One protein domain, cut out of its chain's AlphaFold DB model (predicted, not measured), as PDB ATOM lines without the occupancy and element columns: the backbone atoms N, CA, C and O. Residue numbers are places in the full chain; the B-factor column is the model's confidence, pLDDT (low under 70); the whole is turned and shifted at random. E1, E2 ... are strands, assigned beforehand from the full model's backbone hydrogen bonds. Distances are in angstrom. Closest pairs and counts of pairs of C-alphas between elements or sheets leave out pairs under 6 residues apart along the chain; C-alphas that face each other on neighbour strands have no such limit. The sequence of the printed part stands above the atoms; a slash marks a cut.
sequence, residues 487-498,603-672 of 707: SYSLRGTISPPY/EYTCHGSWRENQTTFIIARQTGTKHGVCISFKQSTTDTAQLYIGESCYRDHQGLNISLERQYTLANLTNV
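What this domain is: This is residues 487 to 498 and 603 to 672 of the 707 residues of the protein "CLUMA_CG003182, isoform B" of Clunio marinus (UniProt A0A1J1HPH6). A single antiparallel sheet of six strands, strongly twisted and curled, fans out from E1 at one edge to E2 at the other without closing into a barrel. A long loop between E5 and E6 reaches away from the sheet, and its residues 654 to 659 stick out. The printed part has 82 residues with no named helix and six named strands, E1 to E6 along the chain; the order across the sheet is E1, E6, E5, E4, E3, E2, and the class is all strand. The whole is compact, with a radius of gyration of the C-alphas of 12.6 A and spans of 35 by 28 by 24 A.

Where its parts are: E1, residues 487 to 491, is 13.3 A long and begins at C-alpha 487 (287.329, 190.988, 214.688). After the cut comes E2, residues 604 to 612, 22.6 A, which bends by 67 degrees at residue 607. E3, residues 615 to 622, measures 22.3 A, and E4, residues 628 to 634, 20.1 A. E5, residues 640 to 646, spans 19.6 A from C-alpha 640 at (274.956, 187.220, 219.812). E6, residues 665 to 671, is 18.9 A long and ends at C-alpha 671 (282.113, 186.627, 219.409).

How they stand to each other: From edge to edge of the sheet the strands' lines turn by 101 degrees, and the way across it turns by 88 degrees. Edge strand E1 is antiparallel to E6 at 130 degrees; C-alphas 491 and 667 face each other at 5.8 A, but no backbone N and O across this pair are within hydrogen-bond range. E2 to E6 form a meander, each strand the antiparallel neighbour of the one before. In the hairpin of E2 and E3, at 162 degrees, N 605 and O 621 are 2.9 A apart, within hydrogen-bond range. In the hairpin of E3 and E4, at 156 degrees, N 616 and O 633 are within range at 2.8 A. In that of E4 and E5, at 146 degrees, N 630 and O 646 are within range at 2.8 A. In that of E5 and E6, at 150 degrees, N 669 and O 641 are within range at 2.8 A. The edge strands E1 and E2 are apart.

The domain as a whole: The two C-alphas farthest apart, those of Gly 624 and Gly 655, lie 35.7 A from each other. Residues 499 to 602 are not printed, and C-alphas 498 and 603 are 19.3 A apart across this cut. The link from E5 to E6, residues 647 to 664, is long; those from E2 to E3, E3 to E4 and E4 to E5 are tight. The mean pLDDT of the printed part is 70.3, and 38 residues are under 70, among them 487 to 498 and 652 to 663.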
ATOM      1  N   SER A 487     287.408 192.013 215.735       55.72
ATOM      2  CA  SER A 487     287.329 190.988 214.688       55.72
ATOM      3  C   SER A 487     286.186 190.010 214.959       55.72
ATOM      4  O   SER A 487     286.085 189.475 216.064       55.72
ATOM      5  N   TYR A 488     285.373 189.708 213.949       60.44
ATOM      6  CA  TYR A 488     284.184 188.872 214.088       60.44
ATOM      7  C   TYR A 488     284.089 187.822 212.976       60.44
ATOM      8  O   TYR A 488     284.199 188.138 211.793       60.44
ATOM      9  N   SER A 489     283.818 186.569 213.352       50.59
ATOM     10  CA  SER A 489     283.463 185.511 212.397       50.59
ATOM     11  C   SER A 489     282.003 185.673 211.985       50.59
ATOM     12  O   SER A 489     281.107 185.354 212.773       50.59
ATOM     13  N   LEU A 490     281.750 186.073 210.742       59.47
ATOM     14  CA  LEU A 490     280.401 186.080 210.186       59.47
ATOM     15  C   LEU A 490     279.975 184.693 209.695       59.47
ATOM     16  O   LEU A 490     280.775 183.875 209.236       59.47
ATOM     17  N   ARG A 491     278.659 184.472 209.697       53.53
ATOM     18  CA  ARG A 491     277.997 183.535 208.781       53.53
ATOM     19  C   ARG A 491     277.211 184.352 207.760       53.53
ATOM     20  O   ARG A 491     276.085 184.747 208.048       53.53
ATOM     21  N   GLY A 492     277.831 184.633 206.616       52.78
ATOM     22  CA  GLY A 492     277.268 185.454 205.542       52.78
ATOM     23  C   GLY A 492     278.348 186.088 204.659       52.78
ATOM     24  O   GLY A 492     279.534 185.778 204.784       52.78
ATOM     25  N   THR A 493     277.930 187.000 203.785       54.66
ATOM     26  CA  THR A 493     278.796 187.860 202.960       54.66
ATOM     27  C   THR A 493     278.443 189.320 203.215       54.66
ATOM     28  O   THR A 493     277.271 189.638 203.377       54.66
ATOM     29  N   ILE A 494     279.425 190.221 203.237       55.19
ATOM     30  CA  ILE A 494     279.192 191.641 203.578       55.19
ATOM     31  C   ILE A 494     278.662 192.428 202.362       55.19
ATOM     32  O   ILE A 494     278.037 193.476 202.508       55.19
ATOM     33  N   SER A 495     278.870 191.901 201.151       52.97
ATOM     34  CA  SER A 495     278.349 192.467 199.906       52.97
ATOM     35  C   SER A 495     276.810 192.527 199.889       52.97
ATOM     36  O   SER A 495     276.160 191.589 200.371       52.97
ATOM     37  N   PRO A 496     276.209 193.554 199.255       52.06
ATOM     38  CA  PRO A 496     274.794 193.543 198.895       52.06
ATOM     39  C   PRO A 496     274.449 192.316 198.036       52.06
ATOM     40  O   PRO A 496     275.295 191.867 197.248       52.06
ATOM     41  N   PRO A 497     273.211 191.789 198.114       46.59
ATOM     42  CA  PRO A 497     272.860 190.492 197.526       46.59
ATOM     43  C   PRO A 497     273.041 190.408 195.994       46.59
ATOM     44  O   PRO A 497     273.156 189.312 195.446       46.59
ATOM     45  N   TYR A 498     273.135 191.548 195.303       46.44
ATOM     46  CA  TYR A 498     273.314 191.664 193.849       46.44
ATOM     47  C   TYR A 498     274.783 191.649 193.364       46.44
ATOM     48  O   TYR A 498     275.013 191.446 192.173       46.44
ATOM     49  N   GLU A 603     288.281 194.500 204.032       69.19
ATOM     50  CA  GLU A 603     288.476 195.523 205.071       69.19
ATOM     51  C   GLU A 603     287.477 196.688 204.921       69.19
ATOM     52  O   GLU A 603     287.198 197.149 203.808       69.19
ATOM     53  N   TYR A 604     286.950 197.181 206.048       75.00
ATOM     54  CA  TYR A 604     285.976 198.273 206.099       75.00
ATOM     55  C   TYR A 604     286.390 199.367 207.093       75.00
ATOM     56  O   TYR A 604     286.753 199.092 208.235       75.00
ATOM     57  N   THR A 605     286.251 200.623 206.668       80.12
ATOM     58  CA  THR A 605     286.521 201.835 207.461       80.12
ATOM     59  C   THR A 605     285.211 202.509 207.872       80.12
ATOM     60  O   THR A 605     284.324 202.691 207.036       80.12
ATOM     61  N   CYS A 606     285.049 202.862 209.151       86.38
ATOM     62  CA  CYS A 606     283.841 203.536 209.642       86.38
ATOM     63  C   CYS A 606     283.896 205.051 209.389       86.38
ATOM     64  O   CYS A 606     284.931 205.686 209.575       86.38
ATOM     65  N   HIS A 607     282.761 205.634 208.996       85.75
ATOM     66  CA  HIS A 607     282.622 207.062 208.660       85.75
ATOM     67  C   HIS A 607     281.408 207.737 209.315       85.75
ATOM     68  O   HIS A 607     281.033 208.859 208.969       85.75
ATOM     69  N   GLY A 608     280.756 207.040 210.243       87.00
ATOM     70  CA  GLY A 608     279.718 207.613 211.082       87.00
ATOM     71  C   GLY A 608     278.880 206.564 211.792       87.00
ATOM     72  O   GLY A 608     278.669 205.468 211.271       87.00
ATOM     73  N   SER A 609     278.352 206.913 212.964       88.88
ATOM     74  CA  SER A 609     277.355 206.092 213.651       88.88
ATOM     75  C   SER A 609     276.303 206.927 214.378       88.88
ATOM     76  O   SER A 609     276.545 208.075 214.742       88.88
ATOM     77  N   TRP A 610     275.116 206.354 214.583       90.38
ATOM     78  CA  TRP A 610     274.072 206.930 215.439       90.38
ATOM     79  C   TRP A 610     273.219 205.831 216.079       90.38
ATOM     80  O   TRP A 610     273.351 204.647 215.764       90.38
ATOM     81  N   ARG A 611     272.326 206.221 216.995       88.12
ATOM     82  CA  ARG A 611     271.383 205.314 217.658       88.12
ATOM     83  C   ARG A 611     269.972 205.893 217.631       88.12
ATOM     84  O   ARG A 611     269.775 207.060 217.945       88.12
ATOM     85  N   GLU A 612     269.002 205.068 217.258       87.19
ATOM     86  CA  GLU A 612     267.597 205.434 217.050       87.19
ATOM     87  C   GLU A 612     266.734 204.221 217.447       87.19
ATOM     88  O   GLU A 612     267.003 203.104 217.012       87.19
ATOM     89  N   ASN A 613     265.760 204.403 218.348       83.50
ATOM     90  CA  ASN A 613     264.898 203.339 218.901       83.50
ATOM     91  C   ASN A 613     265.653 202.041 219.275       83.50
ATOM     92  O   ASN A 613     265.358 200.960 218.768       83.50
ATOM     93  N   GLN A 614     266.672 202.165 220.141       82.69
ATOM     94  CA  GLN A 614     267.583 201.089 220.596       82.69
ATOM     95  C   GLN A 614     268.418 200.397 219.492       82.69
ATOM     96  O   GLN A 614     269.300 199.592 219.798       82.69
ATOM     97  N   THR A 615     268.204 200.746 218.225       85.56
ATOM     98  CA  THR A 615     268.965 200.254 217.075       85.56
ATOM     99  C   THR A 615     270.170 201.167 216.862       85.56
ATOM    100  O   THR A 615     270.034 202.390 216.843       85.56
ATOM    101  N   THR A 616     271.361 200.587 216.754       87.00
ATOM    102  CA  THR A 616     272.600 201.298 216.424       87.00
ATOM    103  C   THR A 616     272.895 201.102 214.939       87.00
ATOM    104  O   THR A 616     272.763 199.997 214.412       87.00
ATOM    105  N   PHE A 617     273.281 202.190 214.282       89.75
ATOM    106  CA  PHE A 617     273.581 202.263 212.858       89.75
ATOM    107  C   PHE A 617     275.040 202.664 212.677       89.75
ATOM    108  O   PHE A 617     275.504 203.593 213.338       89.75
ATOM    109  N   ILE A 618     275.755 201.972 211.792       88.75
ATOM    110  CA  ILE A 618     277.151 202.249 211.440       88.75
ATOM    111  C   ILE A 618     277.239 202.357 209.919       88.75
ATOM    112  O   ILE A 618     276.811 201.445 209.212       88.75
ATOM    113  N   ILE A 619     277.818 203.450 209.421       90.25
ATOM    114  CA  ILE A 619     278.206 203.581 208.015       90.25
ATOM    115  C   ILE A 619     279.670 203.197 207.886       90.25
ATOM    116  O   ILE A 619     280.540 203.838 208.483       90.25
ATOM    117  N   ALA A 620     279.932 202.171 207.084       86.44
ATOM    118  CA  ALA A 620     281.276 201.710 206.783       86.44
ATOM    119  C   ALA A 620     281.511 201.669 205.268       86.44
ATOM    120  O   ALA A 620     280.578 201.439 204.499       86.44
ATOM    121  N   ARG A 621     282.752 201.886 204.829       84.81
ATOM    122  CA  ARG A 621     283.174 201.876 203.420       84.81
ATOM    123  C   ARG A 621     284.279 200.850 203.213       84.81
ATOM    124  O   ARG A 621     285.234 200.822 203.985       84.81
ATOM    125  N   GLN A 622     284.155 200.028 202.173       79.38
ATOM    126  CA  GLN A 622     285.165 199.022 201.835       79.38
ATOM    127  C   GLN A 622     286.458 199.718 201.386       79.38
ATOM    128  O   GLN A 622     286.419 200.554 200.471       79.38
ATOM    129  N   THR A 623     287.590 199.382 202.012       73.50
ATOM    130  CA  THR A 623     288.900 199.998 201.748       73.50
ATOM    131  C   THR A 623     289.225 199.961 200.248       73.50
ATOM    132  O   THR A 623     289.078 198.942 199.578       73.50
ATOM    133  N   GLY A 624     289.654 201.100 199.694       69.19
ATOM    134  CA  GLY A 624     290.019 201.223 198.278       69.19
ATOM    135  C   GLY A 624     288.852 201.377 197.291       69.19
ATOM    136  O   GLY A 624     289.102 201.527 196.095       69.19
ATOM    137  N   THR A 625     287.593 201.400 197.747       76.25
ATOM    138  CA  THR A 625     286.419 201.602 196.877       76.25
ATOM    139  C   THR A 625     285.585 202.831 197.280       76.25
ATOM    140  O   THR A 625     285.853 203.499 198.280       76.25
ATOM    141  N   LYS A 626     284.548 203.143 196.491       73.44
ATOM    142  CA  LYS A 626     283.477 204.086 196.875       73.44
ATOM    143  C   LYS A 626     282.260 203.394 197.504       73.44
ATOM    144  O   LYS A 626     281.297 204.075 197.840       73.44
ATOM    145  N   HIS A 627     282.282 202.067 197.623       82.38
ATOM    146  CA  HIS A 627     281.143 201.285 198.078       82.38
ATOM    147  C   HIS A 627     281.064 201.295 199.609       82.38
ATOM    148  O   HIS A 627     281.963 200.822 200.311       82.38
ATOM    149  N   GLY A 628     279.986 201.884 200.110       85.56
ATOM    150  CA  GLY A 628     279.590 201.876 201.505       85.56
ATOM    151  C   GLY A 628     278.464 200.887 201.779       85.56
ATOM    152  O   GLY A 628     277.695 200.526 200.889       85.56
ATOM    153  N   VAL A 629     278.341 200.503 203.043       87.38
ATOM    154  CA  VAL A 629     277.236 199.716 203.591       87.38
ATOM    155  C   VAL A 629     276.737 200.376 204.874       87.38
ATOM    156  O   VAL A 629     277.525 200.934 205.643       87.38
ATOM    157  N   CYS A 630     275.429 200.307 205.116       89.19
ATOM    158  CA  CYS A 630     274.862 200.577 206.428       89.19
ATOM    159  C   CYS A 630     274.689 199.257 207.175       89.19
ATOM    160  O   CYS A 630     274.034 198.335 206.686       89.19
ATOM    161  N   ILE A 631     275.277 199.178 208.365       87.00
ATOM    162  CA  ILE A 631     275.162 198.051 209.285       87.00
ATOM    163  C   ILE A 631     274.225 198.486 210.409       87.00
ATOM    164  O   ILE A 631     274.515 199.431 211.143       87.00
ATOM    165  N   SER A 632     273.088 197.807 210.525       87.44
ATOM    166  CA  SER A 632     272.024 198.118 211.488       87.44
ATOM    167  C   SER A 632     271.882 196.958 212.471       87.44
ATOM    168  O   SER A 632     271.774 195.810 212.038       87.44
ATOM    169  N   PHE A 633     271.878 197.219 213.781       82.50
ATOM    170  CA  PHE A 633     271.720 196.169 214.798       82.50
ATOM    171  C   PHE A 633     271.058 196.675 216.082       82.50
ATOM    172  O   PHE A 633     271.254 197.817 216.494       82.50
ATOM    173  N   LYS A 634     270.300 195.807 216.758       80.06
ATOM    174  CA  LYS A 634     269.833 196.044 218.133       80.06
ATOM    175  C   LYS A 634     270.793 195.361 219.105       80.06
ATOM    176  O   LYS A 634     271.216 194.230 218.864       80.06
ATOM    177  N   GLN A 635     271.143 196.039 220.195       67.38
ATOM    178  CA  GLN A 635     272.026 195.473 221.215       67.38
ATOM    179  C   GLN A 635     271.276 194.392 222.008       67.38
ATOM    180  O   GLN A 635     270.381 194.711 222.786       67.38
ATOM    181  N   SER A 636     271.646 193.123 221.820       61.81
ATOM    182  CA  SER A 636     271.144 192.027 222.655       61.81
ATOM    183  C   SER A 636     271.788 192.054 224.046       61.81
ATOM    184  O   SER A 636     272.900 192.561 224.221       61.81
ATOM    185  N   THR A 637     271.101 191.460 225.025       57.41
ATOM    186  CA  THR A 637     271.671 191.071 226.327       57.41
ATOM    187  C   THR A 637     272.478 189.767 226.252       57.41
ATOM    188  O   THR A 637     273.165 189.422 227.208       57.41
ATOM    189  N   THR A 638     272.407 189.044 225.130       56.34
ATOM    190  CA  THR A 638     273.190 187.832 224.845       56.34
ATOM    191  C   THR A 638     274.435 188.137 224.003       56.34
ATOM    192  O   THR A 638     274.470 189.119 223.265       56.34
ATOM    193  N   ASP A 639     275.426 187.237 224.040       58.50
ATOM    194  CA  ASP A 639     276.700 187.259 223.281       58.50
ATOM    195  C   ASP A 639     276.554 187.132 221.735       58.50
ATOM    196  O   ASP A 639     277.477 186.740 221.017       58.50
ATOM    197  N   THR A 640     275.362 187.421 221.208       61.56
ATOM    198  CA  THR A 640     274.956 187.220 219.812       61.56
ATOM    199  C   THR A 640     274.138 188.418 219.334       61.56
ATOM    200  O   THR A 640     273.056 188.672 219.869       61.56
ATOM    201  N   ALA A 641     274.602 189.111 218.297       67.81
ATOM    202  CA  ALA A 641     273.858 190.196 217.654       67.81
ATOM    203  C   ALA A 641     273.430 189.798 216.234       67.81
ATOM    204  O   ALA A 641     274.179 189.135 215.517       67.81
ATOM    205  N   GLN A 642     272.238 190.225 215.815       75.31
ATOM    206  CA  GLN A 642     271.814 190.145 214.416       75.31
ATOM    207  C   GLN A 642     272.158 191.462 213.721       75.31
ATOM    208  O   GLN A 642     271.718 192.528 214.161       75.31
ATOM    209  N   LEU A 643     272.954 191.380 212.655       77.44
ATOM    210  CA  LEU A 643     273.273 192.501 211.780       77.44
ATOM    211  C   LEU A 643     272.397 192.451 210.526       77.44
ATOM    212  O   LEU A 643     272.274 191.403 209.886       77.44
ATOM    213  N   TYR A 644     271.870 193.608 210.140       83.06
ATOM    214  CA  TYR A 644     271.257 193.857 208.839       83.06
ATOM    215  C   TYR A 644     272.205 194.759 208.047       83.06
ATOM    216  O   TYR A 644     272.505 195.869 208.493       83.06
ATOM    217  N   ILE A 645     272.705 194.278 206.906       82.19
ATOM    218  CA  ILE A 645     273.707 194.970 206.083       82.19
ATOM    219  C   ILE A 645     273.095 195.297 204.717       82.19
ATOM    220  O   ILE A 645     272.569 194.401 204.058       82.19
ATOM    221  N   GLY A 646     273.151 196.554 204.273       81.88
ATOM    222  CA  GLY A 646     272.598 196.955 202.972       81.88
ATOM    223  C   GLY A 646     273.062 198.327 202.482       81.88
ATOM    224  O   GLY A 646     273.836 199.015 203.146       81.88
ATOM    225  N   GLU A 647     272.573 198.736 201.309       82.06
ATOM    226  CA  GLU A 647     272.867 200.051 200.701       82.06
ATOM    227  C   GLU A 647     272.041 201.208 201.310       82.06
ATOM    228  O   GLU A 647     272.221 202.372 200.955       82.06
ATOM    229  N   SER A 648     271.156 200.885 202.252       83.75
ATOM    230  CA  SER A 648     270.370 201.792 203.093       83.75
ATOM    231  C   SER A 648     270.264 201.210 204.512       83.75
ATOM    232  O   SER A 648     270.648 200.064 204.756       83.75
ATOM    233  N   CYS A 649     269.778 201.996 205.473       88.06
ATOM    234  CA  CYS A 649     269.717 201.595 206.881       88.06
ATOM    235  C   CYS A 649     268.370 200.954 207.265       88.06
ATOM    236  O   CYS A 649     267.325 201.608 207.204       88.06
ATOM    237  N   TYR A 650     268.409 199.689 207.702       85.19
ATOM    238  CA  TYR A 650     267.226 198.870 207.999       85.19
ATOM    239  C   TYR A 650     266.453 199.372 209.228       85.19
ATOM    240  O   TYR A 650     267.019 199.524 210.313       85.19
ATOM    241  N   ARG A 651     265.135 199.572 209.084       83.19
ATOM    242  CA  ARG A 651     264.254 200.045 210.161       83.19
ATOM    243  C   ARG A 651     262.977 199.219 210.271       83.19
ATOM    244  O   ARG A 651     262.155 199.191 209.363       83.19
ATOM    245  N   ASP A 652     262.782 198.668 211.463       68.75
ATOM    246  CA  ASP A 652     261.649 197.825 211.881       68.75
ATOM    247  C   ASP A 652     260.263 198.448 211.606       68.75
ATOM    248  O   ASP A 652     259.281 197.752 211.368       68.75
ATOM    249  N   HIS A 653     260.172 199.781 211.635       58.56
ATOM    250  CA  HIS A 653     258.910 200.515 211.545       58.56
ATOM    251  C   HIS A 653     258.364 200.709 210.116       58.56
ATOM    252  O   HIS A 653     257.251 201.208 209.980       58.56
ATOM    253  N   GLN A 654     259.096 200.352 209.052       55.75
ATOM    254  CA  GLN A 654     258.712 200.741 207.679       55.75
ATOM    255  C   GLN A 654     257.528 199.958 207.071       55.75
ATOM    256  O   GLN A 654     257.111 200.268 205.958       55.75
ATOM    257  N   GLY A 655     256.967 198.962 207.769       43.47
ATOM    258  CA  GLY A 655     255.666 198.338 207.452       43.47
ATOM    259  C   GLY A 655     255.558 197.567 206.125       43.47
ATOM    260  O   GLY A 655     254.519 196.974 205.835       43.47
ATOM    261  N   LEU A 656     256.612 197.555 205.311       44.47
ATOM    262  CA  LEU A 656     256.670 196.877 204.024       44.47
ATOM    263  C   LEU A 656     257.123 195.425 204.207       44.47
ATOM    264  O   LEU A 656     258.307 195.163 204.406       44.47
ATOM    265  N   ASN A 657     256.199 194.476 204.019       39.28
ATOM    266  CA  ASN A 657     256.487 193.041 203.848       39.28
ATOM    267  C   ASN A 657     257.170 192.739 202.489       39.28
ATOM    268  O   ASN A 657     256.812 191.800 201.779       39.28
ATOM    269  N   ILE A 658     258.158 193.549 202.107       44.84
ATOM    270  CA  ILE A 658     259.107 193.225 201.041       44.84
ATOM    271  C   ILE A 658     260.079 192.193 201.616       44.84
ATOM    272  O   ILE A 658     260.566 192.343 202.733       44.84
ATOM    273  N   SER A 659     260.369 191.137 200.855       48.16
ATOM    274  CA  SER A 659     261.288 190.068 201.263       48.16
ATOM    275  C   SER A 659     262.664 190.632 201.652       48.16
ATOM    276  O   SER A 659     263.434 191.006 200.759       48.16
ATOM    277  N   LEU A 660     262.976 190.671 202.958       54.03
ATOM    278  CA  LEU A 660     264.222 191.237 203.508       54.03
ATOM    279  C   LEU A 660     265.468 190.740 202.762       54.03
ATOM    280  O   LEU A 660     266.337 191.535 202.414       54.03
ATOM    281  N   GLU A 661     265.492 189.443 202.444       51.97
ATOM    282  CA  GLU A 661     266.569 188.725 201.747       51.97
ATOM    283  C   GLU A 661     266.961 189.323 200.380       51.97
ATOM    284  O   GLU A 661     268.048 189.047 199.878       51.97
ATOM    285  N   ARG A 662     266.101 190.148 199.757       54.38
ATOM    286  CA  ARG A 662     266.406 190.831 198.484       54.38
ATOM    287  C   ARG A 662     267.073 192.196 198.642       54.38
ATOM    288  O   ARG A 662     267.586 192.711 197.653       54.38
ATOM    289  N   GLN A 663     267.034 192.807 199.825       62.09
ATOM    290  CA  GLN A 663     267.548 194.165 200.059       62.09
ATOM    291  C   GLN A 663     268.647 194.225 201.121       62.09
ATOM    292  O   GLN A 663     269.527 195.075 201.015       62.09
ATOM    293  N   TYR A 664     268.622 193.319 202.101       72.25
ATOM    294  CA  TYR A 664     269.547 193.309 203.228       72.25
ATOM    295  C   TYR A 664     270.168 191.926 203.396       72.25
ATOM    296  O   TYR A 664     269.459 190.924 203.506       72.25
ATOM    297  N   THR A 665     271.494 191.874 203.483       72.62
ATOM    298  CA  THR A 665     272.198 190.657 203.874       72.62
ATOM    299  C   THR A 665     272.157 190.534 205.396       72.62
ATOM    300  O   THR A 665     272.650 191.396 206.126       72.62
ATOM    301  N   LEU A 666     271.533 189.460 205.876       72.00
ATOM    302  CA  LEU A 666     271.476 189.098 207.291       72.00
ATOM    303  C   LEU A 666     272.784 188.414 207.699       72.00
ATOM    304  O   LEU A 666     273.198 187.445 207.061       72.00
ATOM    305  N   ALA A 667     273.406 188.872 208.784       70.38
ATOM    306  CA  ALA A 667     274.589 188.229 209.347       70.38
ATOM    307  C   ALA A 667     274.467 188.071 210.867       70.38
ATOM    308  O   ALA A 667     274.206 189.028 211.596       70.38
ATOM    309  N   ASN A 668     274.683 186.850 211.359       68.12
ATOM    310  CA  ASN A 668     274.733 186.575 212.793       68.12
ATOM    311  C   ASN A 668     276.156 186.808 213.310       68.12
ATOM    312  O   ASN A 668     277.090 186.129 212.876       68.12
ATOM    313  N   LEU A 669     276.300 187.735 214.255       65.94
ATOM    314  CA  LEU A 669     277.542 187.996 214.969       65.94
ATOM    315  C   LEU A 669     277.713 186.958 216.084       65.94
ATOM    316  O   LEU A 669     276.868 186.855 216.974       65.94
ATOM    317  N   THR A 670     278.816 186.212 216.054       60.41
ATOM    318  CA  THR A 670     279.265 185.375 217.177       60.41
ATOM    319  C   THR A 670     280.658 185.815 217.594       60.41
ATOM    320  O   THR A 670     281.562 185.826 216.755       60.41
ATOM    321  N   ASN A 671     280.833 186.168 218.870       54.44
ATOM    322  CA  ASN A 671     282.113 186.627 219.409       54.44
ATOM    323  C   ASN A 671     283.219 185.571 219.224       54.44
ATOM    324  O   ASN A 671     283.166 184.485 219.801       54.44
ATOM    325  N   VAL A 672     284.247 185.914 218.440       41.34
ATOM    326  CA  VAL A 672     285.489 185.141 218.288       41.34
ATOM    327  C   VAL A 672     286.653 186.112 218.435       41.34
ATOM    328  O   VAL A 672     287.063 186.763 217.482       41.34
TER     329      VAL A 672